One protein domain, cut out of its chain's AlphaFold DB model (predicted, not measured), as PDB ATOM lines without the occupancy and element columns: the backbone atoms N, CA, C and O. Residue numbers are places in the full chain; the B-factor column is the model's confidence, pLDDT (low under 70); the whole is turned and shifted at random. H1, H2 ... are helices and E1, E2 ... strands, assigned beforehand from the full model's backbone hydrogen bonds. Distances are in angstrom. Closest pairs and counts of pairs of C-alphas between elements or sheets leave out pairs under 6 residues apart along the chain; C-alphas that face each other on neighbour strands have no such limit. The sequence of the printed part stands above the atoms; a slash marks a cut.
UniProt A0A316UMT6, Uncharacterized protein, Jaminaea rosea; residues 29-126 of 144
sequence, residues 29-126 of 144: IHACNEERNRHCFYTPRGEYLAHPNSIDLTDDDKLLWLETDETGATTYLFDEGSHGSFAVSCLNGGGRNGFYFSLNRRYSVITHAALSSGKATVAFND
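AT A GLANCE: This is residues 29 to 126 of the 144 residues of an uncharacterized protein of Jaminaea rosea (UniProt A0A316UMT6). Two sheets of four strands, E2 E5 E6 E7 and E3 E4 E1 E8, stand face to face as a sandwich, wedge-shaped, with the sheets closer together where E4 passes into E5 and spread apart toward the other end. The small helix H1 packs over the face of E3 E4 E1 E8 that is turned away from the other sheet. The printed part has 98 residues, with named elements in the order H1 E1 E2 E3 E4 E5 E6 E7 E8, and both sheets are antiparallel throughout. The class is mostly strand, with 48 of the 98 residues in named elements, under half. The whole is compact, with a radius of gyration of the C-alphas of 13.0 A and spans of 36 by 31 by 21 A.

HOW THE PARTS SIT: One sheet runs, strand beside strand, E2, residues 54 to 57, E5, residues 83 to 90, E6, residues 95 to 102, and E7, residues 109 to 112. E5, E6 and E7 form a meander, each strand the antiparallel neighbour of the one before. In the hairpin E5 and E6, at 163 degrees, N 86 and O 99 are within hydrogen-bond range at 2.8 A. In the hairpin E6 and E7, N 100 and O 111 are 2.8 A apart. E2 and E5 are antiparallel neighbours, with an angle of 174 degrees between their directions, and N 56 and O 85 are within hydrogen-bond range at 2.9 A. The other sheet runs E3, residues 63 to 68, E4, residues 74 to 78, E1, residues 39 to 42, and E8, residues 123 to 125. In the hairpin E3 and E4, N 67 and O 75 are 3.0 A apart; between E4 and E1, N 41 and O 76 are 2.9 A apart; between E1 and E8, N 42 and O 123 are 3.0 A apart. E2 and E3 are only just apart, their closest C-alphas 8.3 A from each other. H1, residues 29 to 34, is on this second sheet at a height of 9.1 A, only just over E4 and E1, with 3 C-alphas falling on each. It runs slantwise to the strands, at 37 degrees to E1 on the local plane. Its closest C-alpha pair with E1 is Cys 32 and Cys 40, 6.1 A. In H1 every O i to N i+4 pair is within hydrogen-bond range.

IN THESE COORDINATES: E6 spans 23.4 A, E5 23.0 A, E3 14.0 A and E4 13.0 A from first to last C-alpha. H1 begins at C-alpha 29, (91.966, 109.709, 113.573). E5 begins at C-alpha 83, (75.763, 111.092, 100.561), and E8 ends at C-alpha 125, (84.974, 103.123, 109.742).

THE WHOLE: The two C-alphas farthest apart, those of Asn 92 and Arg 106, are 37.2 A apart. The printed part has no cut. The link from E1 to E2, 11 residues, is long. The mean pLDDT of the printed part is 81.0; residues 36 to 37, 59 to 61, 115, 118 to 123 and 126 are under 70.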
ATOM      1  N   ILE A  29      91.728 111.160 113.599       83.69
ATOM      2  CA  ILE A  29      91.966 109.709 113.573       83.69
ATOM      3  C   ILE A  29      91.648 109.075 114.930       83.69
ATOM      4  O   ILE A  29      91.006 108.025 114.979       83.69
ATOM      5  N   HIS A  30      92.079 109.697 116.029       82.25
ATOM      6  CA  HIS A  30      91.771 109.219 117.371       82.25
ATOM      7  C   HIS A  30      90.259 109.242 117.626       82.25
ATOM      8  O   HIS A  30      89.696 108.195 117.941       82.25
ATOM      9  N   ALA A  31      89.584 110.361 117.345       83.31
ATOM     10  CA  ALA A  31      88.130 110.481 117.491       83.31
ATOM     11  C   ALA A  31      87.356 109.442 116.654       83.31
ATOM     12  O   ALA A  31      86.390 108.840 117.123       83.31
ATOM     13  N   CYS A  32      87.804 109.180 115.424       82.94
ATOM     14  CA  CYS A  32      87.224 108.159 114.555       82.94
ATOM     15  C   CYS A  32      87.445 106.727 115.066       82.94
ATOM     16  O   CYS A  32      86.678 105.837 114.708       82.94
ATOM     17  N   ASN A  33      88.489 106.477 115.860       80.56
ATOM     18  CA  ASN A  33      88.824 105.146 116.376       80.56
ATOM     19  C   ASN A  33      88.212 104.859 117.756       80.56
ATOM     20  O   ASN A  33      88.018 103.691 118.096       80.56
ATOM     21  N   GLU A  34      87.916 105.890 118.550       79.50
ATOM     22  CA  GLU A  34      87.340 105.740 119.892       79.50
ATOM     23  C   GLU A  34      85.847 105.403 119.873       79.50
ATOM     24  O   GLU A  34      85.371 104.608 120.689       79.50
ATOM     25  N   GLU A  35      85.100 105.959 118.920       70.38
ATOM     26  CA  GLU A  35      83.660 105.758 118.836       70.38
ATOM     27  C   GLU A  35      83.268 104.786 117.721       70.38
ATOM     28  O   GLU A  35      83.628 104.922 116.551       70.38
ATOM     29  N   ARG A  36      82.440 103.806 118.088       63.06
ATOM     30  CA  ARG A  36      81.735 102.977 117.110       63.06
ATOM     31  C   ARG A  36      80.695 103.868 116.414       63.06
ATOM     32  O   ARG A  36      79.907 104.503 117.105       63.06
ATOM     33  N   ASN A  37      80.675 103.854 115.077       65.75
ATOM     34  CA  ASN A  37      79.694 104.507 114.184       65.75
ATOM     35  C   ASN A  37      80.057 105.929 113.743       65.75
ATOM     36  O   ASN A  37      79.188 106.711 113.371       65.75
ATOM     37  N   ARG A  38      81.338 106.281 113.768       74.88
ATOM     38  CA  ARG A  38      81.813 107.509 113.136       74.88
ATOM     39  C   ARG A  38      81.969 107.232 111.647       74.88
ATOM     40  O   ARG A  38      82.782 106.378 111.325       74.88
ATOM     41  N   HIS A  39      81.217 107.907 110.774       87.19
ATOM     42  CA  HIS A  39      81.314 107.756 109.317       87.19
ATOM     43  C   HIS A  39      82.634 108.350 108.794       87.19
ATOM     44  O   HIS A  39      82.661 109.434 108.204       87.19
ATOM     45  N   CYS A  40      83.742 107.660 109.075       86.88
ATOM     46  CA  CYS A  40      85.087 108.144 108.797       86.88
ATOM     47  C   CYS A  40      85.695 107.483 107.568       86.88
ATOM     48  O   CYS A  40      85.671 106.259 107.421       86.88
ATOM     49  N   PHE A  41      86.262 108.310 106.694       87.19
ATOM     50  CA  PHE A  41      86.901 107.907 105.447       87.19
ATOM     51  C   PHE A  41      88.383 108.249 105.551       87.19
ATOM     52  O   PHE A  41      88.727 109.377 105.905       87.19
ATOM     53  N   TYR A  42      89.252 107.294 105.224       85.56
ATOM     54  CA  TYR A  42      90.704 107.465 105.308       85.56
ATOM     55  C   TYR A  42      91.328 107.302 103.928       85.56
ATOM     56  O   TYR A  42      91.140 106.271 103.271       85.56
ATOM     57  N   THR A  43      92.091 108.299 103.492       84.81
ATOM     58  CA  THR A  43      92.793 108.237 102.207       84.81
ATOM     59  C   THR A  43      94.149 107.555 102.349       84.81
ATOM     60  O   THR A  43      94.701 107.480 103.448       84.81
ATOM     61  N   PRO A  44      94.745 107.096 101.235       84.31
ATOM     62  CA  PRO A  44      96.157 106.742 101.216       84.31
ATOM     63  C   PRO A  44      97.049 107.911 101.657       84.31
ATOM     64  O   PRO A  44      96.647 109.076 101.584       84.31
ATOM     65  N   ARG A  45      98.283 107.580 102.059       85.88
ATOM     66  CA  ARG A  45      99.351 108.555 102.327       85.88
ATOM     67  C   ARG A  45      99.651 109.366 101.067       85.88
ATOM     68  O   ARG A  45      99.584 108.830  99.959       85.88
ATOM     69  N   GLY A  46     100.035 110.627 101.246       86.25
ATOM     70  CA  GLY A  46     100.238 111.582 100.155       86.25
ATOM     71  C   GLY A  46     101.279 111.134  99.129       86.25
ATOM     72  O   GLY A  46     101.109 111.376  97.941       86.25
ATOM     73  N   GLU A  47     102.304 110.393  99.560       86.62
ATOM     74  CA  GLU A  47     103.343 109.831  98.680       86.62
ATOM     75  C   GLU A  47     102.819 108.813  97.650       86.62
ATOM     76  O   GLU A  47     103.500 108.529  96.668       86.62
ATOM     77  N   TYR A  48     101.607 108.280  97.844       85.88
ATOM     78  CA  TYR A  48     100.953 107.378  96.894       85.88
ATOM     79  C   TYR A  48      99.944 108.088  95.989       85.88
ATOM     80  O   TYR A  48      99.388 107.455  95.089       85.88
ATOM     81  N   LEU A  49      99.689 109.380  96.208       86.44
ATOM     82  CA  LEU A  49      98.688 110.147  95.479       86.44
ATOM     83  C   LEU A  49      99.310 110.861  94.277       86.44
ATOM     84  O   LEU A  49     100.315 111.555  94.385       86.44
ATOM     85  N   ALA A  50      98.681 110.711  93.115       86.38
ATOM     86  CA  ALA A  50      99.034 111.452  91.907       86.38
ATOM     87  C   ALA A  50      98.506 112.893  91.958       86.38
ATOM     88  O   ALA A  50      99.119 113.810  91.414       86.38
ATOM     89  N   HIS A  51      97.364 113.081  92.623       83.25
ATOM     90  CA  HIS A  51      96.684 114.358  92.807       83.25
ATOM     91  C   HIS A  51      96.029 114.398  94.193       83.25
ATOM     92  O   HIS A  51      95.727 113.333  94.737       83.25
ATOM     93  N   PRO A  52      95.749 115.594  94.746       81.31
ATOM     94  CA  PRO A  52      94.907 115.717  95.930       81.31
ATOM     95  C   PRO A  52      93.574 114.977  95.752       81.31
ATOM     96  O   PRO A  52      93.000 114.966  94.659       81.31
ATOM     97  N   ASN A  53      93.083 114.364  96.828       81.81
ATOM     98  CA  ASN A  53      91.795 113.674  96.820       81.81
ATOM     99  C   ASN A  53      90.662 114.675  96.565       81.81
ATOM    100  O   ASN A  53      90.697 115.797  97.072       81.81
ATOM    101  N   SER A  54      89.645 114.266  95.809       82.50
ATOM    102  CA  SER A  54      88.456 115.087  95.570       82.50
ATOM    103  C   SER A  54      87.243 114.460  96.240       82.50
ATOM    104  O   SER A  54      86.990 113.269  96.045       82.50
ATOM    105  N   ILE A  55      86.479 115.265  96.969       84.25
ATOM    106  CA  ILE A  55      85.179 114.883  97.519       84.25
ATOM    107  C   ILE A  55      84.137 115.828  96.948       84.25
ATOM    108  O   ILE A  55      84.347 117.039  96.931       84.25
ATOM    109  N   ASP A  56      83.049 115.245  96.472       84.50
ATOM    110  CA  ASP A  56      81.883 115.952  95.972       84.50
ATOM    111  C   ASP A  56      80.679 115.517  96.810       84.50
ATOM    112  O   ASP A  56      80.325 114.333  96.843       84.50
ATOM    113  N   LEU A  57      80.127 116.470  97.552       81.88
ATOM    114  CA  LEU A  57      79.001 116.290  98.463       81.88
ATOM    115  C   LEU A  57      77.764 116.906  97.829       81.88
ATOM    116  O   LEU A  57      77.878 117.905  97.122       81.88
ATOM    117  N   THR A  58      76.588 116.346  98.094       76.06
ATOM    118  CA  THR A  58      75.356 117.033  97.698       76.06
ATOM    119  C   THR A  58      75.024 118.138  98.708       76.06
ATOM    120  O   THR A  58      75.562 118.164  99.816       76.06
ATOM    121  N   ASP A  59      74.151 119.072  98.326       63.38
ATOM    122  CA  ASP A  59      73.912 120.328  99.058       63.38
ATOM    123  C   ASP A  59      73.447 120.154 100.522       63.38
ATOM    124  O   ASP A  59      73.646 121.057 101.337       63.38
ATOM    125  N   ASP A  60      72.863 119.004 100.876       62.91
ATOM    126  CA  ASP A  60      72.339 118.715 102.222       62.91
ATOM    127  C   ASP A  60      73.326 117.939 103.124       62.91
ATOM    128  O   ASP A  60      73.029 117.667 104.293       62.91
ATOM    129  N   ASP A  61      74.510 117.594 102.613       69.94
ATOM    130  CA  ASP A  61      75.478 116.735 103.297       69.94
ATOM    131  C   ASP A  61      76.501 117.522 104.117       69.94
ATOM    132  O   ASP A  61      76.941 118.615 103.754       69.94
ATOM    133  N   LYS A  62      76.939 116.945 105.243       78.44
ATOM    134  CA  LYS A  62      77.830 117.634 106.184       78.44
ATOM    135  C   LYS A  62      79.119 116.857 106.395       78.44
ATOM    136  O   LYS A  62      79.173 115.888 107.149       78.44
ATOM    137  N   LEU A  63      80.196 117.347 105.784       87.38
ATOM    138  CA  LEU A  63      81.547 117.087 106.274       87.38
ATOM    139  C   LEU A  63      81.709 117.815 107.613       87.38
ATOM    140  O   LEU A  63      81.757 119.042 107.657       87.38
ATOM    141  N   LEU A  64      81.769 117.056 108.703       88.81
ATOM    142  CA  LEU A  64      81.879 117.596 110.057       88.81
ATOM    143  C   LEU A  64      83.311 118.014 110.384       88.81
ATOM    144  O   LEU A  64      83.528 119.028 111.045       88.81
ATOM    145  N   TRP A  65      84.288 117.218 109.945       90.00
ATOM    146  CA  TRP A  65      85.702 117.465 110.210       90.00
ATOM    147  C   TRP A  65      86.561 116.814 109.121       90.00
ATOM    148  O   TRP A  65      86.305 115.685 108.706       90.00
ATOM    149  N   LEU A  66      87.589 117.529 108.666       91.31
ATOM    150  CA  LEU A  66      88.709 116.996 107.900       91.31
ATOM    151  C   LEU A  66      90.039 117.287 108.606       91.31
ATOM    152  O   LEU A  66      90.257 118.388 109.113       91.31
ATOM    153  N   GLU A  67      90.940 116.312 108.591       90.88
ATOM    154  CA  GLU A  67      92.305 116.451 109.095       90.88
ATOM    155  C   GLU A  67      93.276 115.740 108.153       90.88
ATOM    156  O   GLU A  67      93.036 114.596 107.768       90.88
ATOM    157  N   THR A  68      94.371 116.410 107.793       88.94
ATOM    158  CA  THR A  68      95.475 115.810 107.035       88.94
ATOM    159  C   THR A  68      96.674 115.656 107.958       88.94
ATOM    160  O   THR A  68      97.090 116.631 108.582       88.94
ATOM    161  N   ASP A  69      97.217 114.445 108.038       87.31
ATOM    162  CA  ASP A  69      98.379 114.148 108.868       87.31
ATOM    163  C   ASP A  69      99.707 114.528 108.191       87.31
ATOM    164  O   ASP A  69      99.765 114.953 107.034       87.31
ATOM    165  N   GLU A  70     100.808 114.351 108.916       89.38
ATOM    166  CA  GLU A  70     102.164 114.651 108.438       89.38
ATOM    167  C   GLU A  70     102.590 113.798 107.231       89.38
ATOM    168  O   GLU A  70     103.520 114.152 106.508       89.38
ATOM    169  N   THR A  71     101.910 112.675 106.985       85.00
ATOM    170  CA  THR A  71     102.154 111.804 105.831       85.00
ATOM    171  C   THR A  71     101.333 112.197 104.603       85.00
ATOM    172  O   THR A  71     101.444 111.559 103.553       85.00
ATOM    173  N   GLY A  72     100.500 113.235 104.719       84.69
ATOM    174  CA  GLY A  72      99.582 113.676 103.679       84.69
ATOM    175  C   GLY A  72      98.355 112.777 103.521       84.69
ATOM    176  O   GLY A  72      97.657 112.905 102.517       84.69
ATOM    177  N   ALA A  73      98.098 111.857 104.459       84.50
ATOM    178  CA  ALA A  73      96.843 111.117 104.495       84.50
ATOM    179  C   ALA A  73      95.753 112.003 105.105       84.50
ATOM    180  O   ALA A  73      95.974 112.661 106.123       84.50
ATOM    181  N   THR A  74      94.570 112.014 104.500       87.81
ATOM    182  CA  THR A  74      93.429 112.798 104.965       87.81
ATOM    183  C   THR A  74      92.366 111.884 105.554       87.81
ATOM    184  O   THR A  74      91.972 110.882 104.951       87.81
ATOM    185  N   THR A  75      91.886 112.254 106.736       88.62
ATOM    186  CA  THR A  75      90.711 111.664 107.374       88.62
ATOM    187  C   THR A  75      89.541 112.622 107.224       88.62
ATOM    188  O   THR A  75      89.677 113.816 107.485       88.62
ATOM    189  N   TYR A  76      88.391 112.097 106.817       88.94
ATOM    190  CA  TYR A  76      87.136 112.835 106.714       88.94
ATOM    191  C   TYR A  76      86.123 112.213 107.659       88.94
ATOM    192  O   TYR A  76      85.988 110.992 107.674       88.94
ATOM    193  N   LEU A  77      85.400 113.037 108.407       89.62
ATOM    194  CA  LEU A  77      84.269 112.636 109.231       89.62
ATOM    195  C   LEU A  77      83.001 113.264 108.672       89.62
ATOM    196  O   LEU A  77      82.882 114.489 108.614       89.62
ATOM    197  N   PHE A  78      82.044 112.419 108.322       89.44
ATOM    198  CA  PHE A  78      80.747 112.829 107.809       89.44
ATOM    199  C   PHE A  78      79.655 112.706 108.868       89.44
ATOM    200  O   PHE A  78      79.745 111.879 109.781       89.44
ATOM    201  N   ASP A  79      78.621 113.530 108.727       88.44
ATOM    202  CA  ASP A  79      77.398 113.425 109.519       88.44
ATOM    203  C   ASP A  79      76.533 112.251 109.046       88.44
ATOM    204  O   ASP A  79      76.640 111.780 107.907       88.44
ATOM    205  N   GLU A  80      75.647 111.797 109.923       86.69
ATOM    206  CA  GLU A  80      74.610 110.831 109.578       86.69
ATOM    207  C   GLU A  80      73.697 111.401 108.479       86.69
ATOM    208  O   GLU A  80      73.272 112.552 108.538       86.69
ATOM    209  N   GLY A  81      73.363 110.584 107.480       86.94
ATOM    210  CA  GLY A  81      72.552 110.995 106.330       86.94
ATOM    211  C   GLY A  81      73.377 111.467 105.134       86.94
ATOM    212  O   GLY A  81      72.808 111.627 104.056       86.94
ATOM    213  N   SER A  82      74.695 111.632 105.298       89.31
ATOM    214  CA  SER A  82      75.556 112.159 104.241       89.31
ATOM    215  C   SER A  82      75.629 111.230 103.024       89.31
ATOM    216  O   SER A  82      75.822 110.019 103.155       89.31
ATOM    217  N   HIS A  83      75.550 111.785 101.823       89.06
ATOM    218  CA  HIS A  83      75.763 111.092 100.561       89.06
ATOM    219  C   HIS A  83      76.758 111.845  99.674       89.06
ATOM    220  O   HIS A  83      77.228 112.928  99.998       89.06
ATOM    221  N   GLY A  84      77.195 111.217  98.590       89.38
ATOM    222  CA  GLY A  84      78.086 111.884  97.651       89.38
ATOM    223  C   GLY A  84      79.048 110.939  96.971       89.38
ATOM    224  O   GLY A  84      78.821 109.728  96.859       89.38
ATOM    225  N   SER A  85      80.133 111.521  96.483       87.62
ATOM    226  CA  SER A  85      81.200 110.786  95.834       87.62
ATOM    227  C   SER A  85      82.566 111.236  96.320       87.62
ATOM    228  O   SER A  85      82.789 112.387  96.689       87.62
ATOM    229  N   PHE A  86      83.505 110.304  96.317       85.25
ATOM    230  CA  PHE A  86      84.901 110.604  96.560       85.25
ATOM    231  C   PHE A  86      85.747 109.959  95.467       85.25
ATOM    232  O   PHE A  86      85.423 108.885  94.954       85.25
ATOM    233  N   ALA A  87      86.841 110.616  95.094       86.38
ATOM    234  CA  ALA A  87      87.796 110.063  94.155       86.38
ATOM    235  C   ALA A  87      89.234 110.228  94.640       86.38
ATOM    236  O   ALA A  87      89.634 111.275  95.151       86.38
ATOM    237  N   VAL A  88      90.008 109.169  94.425       84.62
ATOM    238  CA  VAL A  88      91.425 109.066  94.769       84.62
ATOM    239  C   VAL A  88      92.186 108.738  93.494       84.62
ATOM    240  O   VAL A  88      91.835 107.796  92.780       84.62
ATOM    241  N   SER A  89      93.220 109.516  93.196       86.38
ATOM    242  CA  SER A  89      94.118 109.239  92.073       86.38
ATOM    243  C   SER A  89      95.462 108.791  92.619       86.38
ATOM    244  O   SER A  89      96.141 109.580  93.269       86.38
ATOM    245  N   CYS A  90      95.839 107.543  92.363       84.00
ATOM    246  CA  CYS A  90      97.062 106.942  92.884       84.00
ATOM    247  C   CYS A  90      98.173 106.891  91.822       84.00
ATOM    248  O   CYS A  90      97.908 106.698  90.631       84.00
ATOM    249  N   LEU A  91      99.424 107.016  92.268       84.25
ATOM    250  CA  LEU A  91     100.629 106.812  91.458       84.25
ATOM    251  C   LEU A  91     100.834 105.326  91.099       84.25
ATOM    252  O   LEU A  91     100.075 104.452  91.518       84.25
ATOM    253  N   ASN A  92     101.874 105.039  90.306       78.62
ATOM    254  CA  ASN A  92     102.398 103.688  90.040       78.62
ATOM    255  C   ASN A  92     101.356 102.668  89.541       78.62
ATOM    256  O   ASN A  92     101.346 101.513  89.952       78.62
ATOM    257  N   GLY A  93     100.458 103.093  88.646       70.69
ATOM    258  CA  GLY A  93      99.421 102.219  88.082       70.69
ATOM    259  C   GLY A  93      98.171 102.065  88.956       70.69
ATOM    260  O   GLY A  93      97.258 101.326  88.587       70.69
ATOM    261  N   GLY A  94      98.082 102.789  90.076       71.19
ATOM    262  CA  GLY A  94      96.894 102.814  90.928       71.19
ATOM    263  C   GLY A  94      95.691 103.534  90.302       71.19
ATOM    264  O   GLY A  94      94.559 103.251  90.685       71.19
ATOM    265  N   GLY A  95      95.905 104.391  89.297       82.44
ATOM    266  CA  GLY A  95      94.848 105.002  88.479       82.44
ATOM    267  C   GLY A  95      93.908 105.929  89.258       82.44
ATOM    268  O   GLY A  95      94.134 106.241  90.427       82.44
ATOM    269  N   ARG A  96      92.838 106.387  88.600       84.44
ATOM    270  CA  ARG A  96      91.769 107.162  89.248       84.44
ATOM    271  C   ARG A  96      90.695 106.200  89.728       84.44
ATOM    272  O   ARG A  96      90.214 105.394  88.940       84.44
ATOM    273  N   ASN A  97      90.305 106.302  90.991       82.94
ATOM    274  CA  ASN A  97      89.309 105.441  91.618       82.94
ATOM    275  C   ASN A  97      88.209 106.319  92.196       82.94
ATOM    276  O   ASN A  97      88.479 107.132  93.076       82.94
ATOM    277  N   GLY A  98      86.999 106.187  91.664       84.75
ATOM    278  CA  GLY A  98      85.813 106.874  92.159       84.75
ATOM    279  C   GLY A  98      84.964 105.945  93.014       84.75
ATOM    280  O   GLY A  98      84.936 104.732  92.804       84.75
ATOM    281  N   PHE A  99      84.246 106.519  93.962       84.00
ATOM    282  CA  PHE A  99      83.381 105.795  94.872       84.00
ATOM    283  C   PHE A  99      82.181 106.670  95.211       84.00
ATOM    284  O   PHE A  99      82.333 107.861  95.458       84.00
ATOM    285  N   TYR A 100      81.000 106.071  95.246       86.69
ATOM    286  CA  TYR A 100      79.772 106.699  95.715       86.69
ATOM    287  C   TYR A 100      79.459 106.189  97.108       86.69
ATOM    288  O   TYR A 100      79.617 104.992  97.363       86.69
ATOM    289  N   PHE A 101      78.997 107.065  97.989       86.50
ATOM    290  CA  PHE A 101      78.614 106.684  99.338       86.50
ATOM    291  C   PHE A 101      77.248 107.240  99.731       86.50
ATOM    292  O   PHE A 101      76.797 108.268  99.232       86.50
ATOM    293  N   SER A 102      76.599 106.523 100.639       87.44
ATOM    294  CA  SER A 102      75.405 106.955 101.358       87.44
ATOM    295  C   SER A 102      75.517 106.427 102.783       87.44
ATOM    296  O   SER A 102      75.693 105.224 102.985       87.44
ATOM    297  N   LEU A 103      75.491 107.338 103.750       86.56
ATOM    298  CA  LEU A 103      75.778 107.098 105.156       86.56
ATOM    299  C   LEU A 103      74.492 107.252 105.948       86.56
ATOM    300  O   LEU A 103      73.826 108.282 105.884       86.56
ATOM    301  N   ASN A 104      74.104 106.227 106.690       82.19
ATOM    302  CA  ASN A 104      72.898 106.267 107.501       82.19
ATOM    303  C   ASN A 104      73.138 105.511 108.802       82.19
ATOM    304  O   ASN A 104      73.867 104.522 108.839       82.19
ATOM    305  N   ARG A 105      72.424 105.909 109.857       76.44
ATOM    306  CA  ARG A 105      72.453 105.239 111.160       76.44
ATOM    307  C   ARG A 105      72.268 103.733 111.094       76.44
ATOM    308  O   ARG A 105      72.749 103.009 111.959       76.44
ATOM    309  N   ARG A 106      71.436 103.272 110.156       76.69
ATOM    310  CA  ARG A 106      71.038 101.863 110.046       76.69
ATOM    311  C   ARG A 106      71.970 101.061 109.150       76.69
ATOM    312  O   ARG A 106      72.095  99.858 109.362       76.69
ATOM    313  N   TYR A 107      72.535 101.698 108.131       74.00
ATOM    314  CA  TYR A 107      73.428 101.082 107.161       74.00
ATOM    315  C   TYR A 107      74.198 102.168 106.410       74.00
ATOM    316  O   TYR A 107      73.610 103.179 106.041       74.00
ATOM    317  N   SER A 108      75.461 101.919 106.080       80.38
ATOM    318  CA  SER A 108      76.144 102.688 105.040       80.38
ATOM    319  C   SER A 108      76.411 101.839 103.813       80.38
ATOM    320  O   SER A 108      76.668 100.634 103.895       80.38
ATOM    321  N   VAL A 109      76.356 102.481 102.653       82.19
ATOM    322  CA  VAL A 109      76.656 101.876 101.360       82.19
ATOM    323  C   VAL A 109      77.811 102.622 100.735       82.19
ATOM    324  O   VAL A 109      77.800 103.847 100.674       82.19
ATOM    325  N   ILE A 110      78.784 101.870 100.223       81.94
ATOM    326  CA  ILE A 110      79.886 102.407  99.432       81.94
ATOM    327  C   ILE A 110      80.008 101.561  98.172       81.94
ATOM    328  O   ILE A 110      80.152 100.339  98.241       81.94
ATOM    329  N   THR A 111      79.928 102.213  97.019       82.69
ATOM    330  CA  THR A 111      79.955 101.567  95.707       82.69
ATOM    331  C   THR A 111      81.101 102.125  94.889       82.69
ATOM    332  O   THR A 111      81.218 103.332  94.716       82.69
ATOM    333  N   HIS A 112      81.943 101.249  94.354       78.94
ATOM    334  CA  HIS A 112      83.013 101.652  93.449       78.94
ATOM    335  C   HIS A 112      82.437 102.112  92.100       78.94
ATOM    336  O   HIS A 112      81.585 101.437  91.521       78.94
ATOM    337  N   ALA A 113      82.893 103.258  91.599       79.44
ATOM    338  CA  ALA A 113      82.446 103.812  90.331       79.44
ATOM    339  C   ALA A 113      82.967 102.977  89.150       79.44
ATOM    340  O   ALA A 113      84.100 102.500  89.143       79.44
ATOM    341  N   ALA A 114      82.145 102.842  88.108       70.06
ATOM    342  CA  ALA A 114      82.490 102.057  86.920       70.06
ATOM    343  C   ALA A 114      83.657 102.649  86.102       70.06
ATOM    344  O   ALA A 114      84.319 101.921  85.371       70.06
ATOM    345  N   LEU A 115      83.910 103.956  86.225       69.50
ATOM    346  CA  LEU A 115      84.956 104.671  85.480       69.50
ATOM    347  C   LEU A 115      86.334 104.637  86.161       69.50
ATOM    348  O   LEU A 115      87.244 105.352  85.742       69.50
ATOM    349  N   SER A 116      86.500 103.839  87.215       77.88
ATOM    350  CA  SER A 116      87.791 103.686  87.876       77.88
ATOM    351  C   SER A 116      88.784 102.927  86.993       77.88
ATOM    352  O   SER A 116      88.466 101.871  86.449       77.88
ATOM    353  N   SER A 117      89.998 103.457  86.859       74.56
ATOM    354  CA  SER A 117      91.016 102.968  85.919       74.56
ATOM    355  C   SER A 117      92.181 102.223  86.572       74.56
ATOM    356  O   SER A 117      93.101 101.807  85.869       74.56
ATOM    357  N   GLY A 118      92.166 102.036  87.893       66.25
ATOM    358  CA  GLY A 118      93.234 101.319  88.579       66.25
ATOM    359  C   GLY A 118      92.799 100.645  89.874       66.25
ATOM    360  O   GLY A 118      91.671 100.175  90.001       66.25
ATOM    361  N   LYS A 119      93.752 100.502  90.793       64.69
ATOM    362  CA  LYS A 119      93.602  99.807  92.069       64.69
ATOM    363  C   LYS A 119      93.919 100.788  93.194       64.69
ATOM    364  O   LYS A 119      95.070 101.185  93.352       64.69
ATOM    365  N   ALA A 120      92.921 101.148  93.995       61.88
ATOM    366  CA  ALA A 120      93.127 101.877  95.243       61.88
ATOM    367  C   ALA A 120      92.417 101.183  96.405       61.88
ATOM    368  O   ALA A 120      91.316 100.654  96.256       61.88
ATOM    369  N   THR A 121      93.058 101.229  97.572       60.75
ATOM    370  CA  THR A 121      92.437 100.850  98.842       60.75
ATOM    371  C   THR A 121      91.988 102.113  99.549       60.75
ATOM    372  O   THR A 121      92.761 103.059  99.679       60.75
ATOM    373  N   VAL A 122      90.757 102.105 100.038       64.25
ATOM    374  CA  VAL A 122      90.228 103.158 100.901       64.25
ATOM    375  C   VAL A 122      89.624 102.455 102.101       64.25
ATOM    376  O   VAL A 122      88.961 101.423 101.946       64.25
ATOM    377  N   ALA A 123      89.936 102.950 103.292       69.69
ATOM    378  CA  ALA A 123      89.403 102.403 104.526       69.69
ATOM    379  C   ALA A 123      88.218 103.247 104.985       69.69
ATOM    380  O   ALA A 123      88.210 104.470 104.826       69.69
ATOM    381  N   PHE A 124      87.239 102.574 105.581       72.56
ATOM    382  CA  PHE A 124      86.048 103.203 106.129       72.56
ATOM    383  C   PHE A 124      85.795 102.628 107.512       72.56
ATOM    384  O   PHE A 124      85.798 101.404 107.685       72.56
ATOM    385  N   ASN A 125      85.582 103.507 108.483       72.88
ATOM    386  CA  ASN A 125      84.974 103.123 109.742       72.88
ATOM    387  C   ASN A 125      83.494 103.487 109.642       72.88
ATOM    388  O   ASN A 125      83.151 104.627 109.357       72.88
ATOM    389  N   ASP A 126      82.633 102.492 109.788       62.03
ATOM    390  CA  ASP A 126      81.192 102.665 109.892       62.03
ATOM    391  C   ASP A 126      80.674 101.485 110.706       62.03
ATOM    392  O   ASP A 126      80.596 100.351 110.224       62.03
TER     393      ASP A 126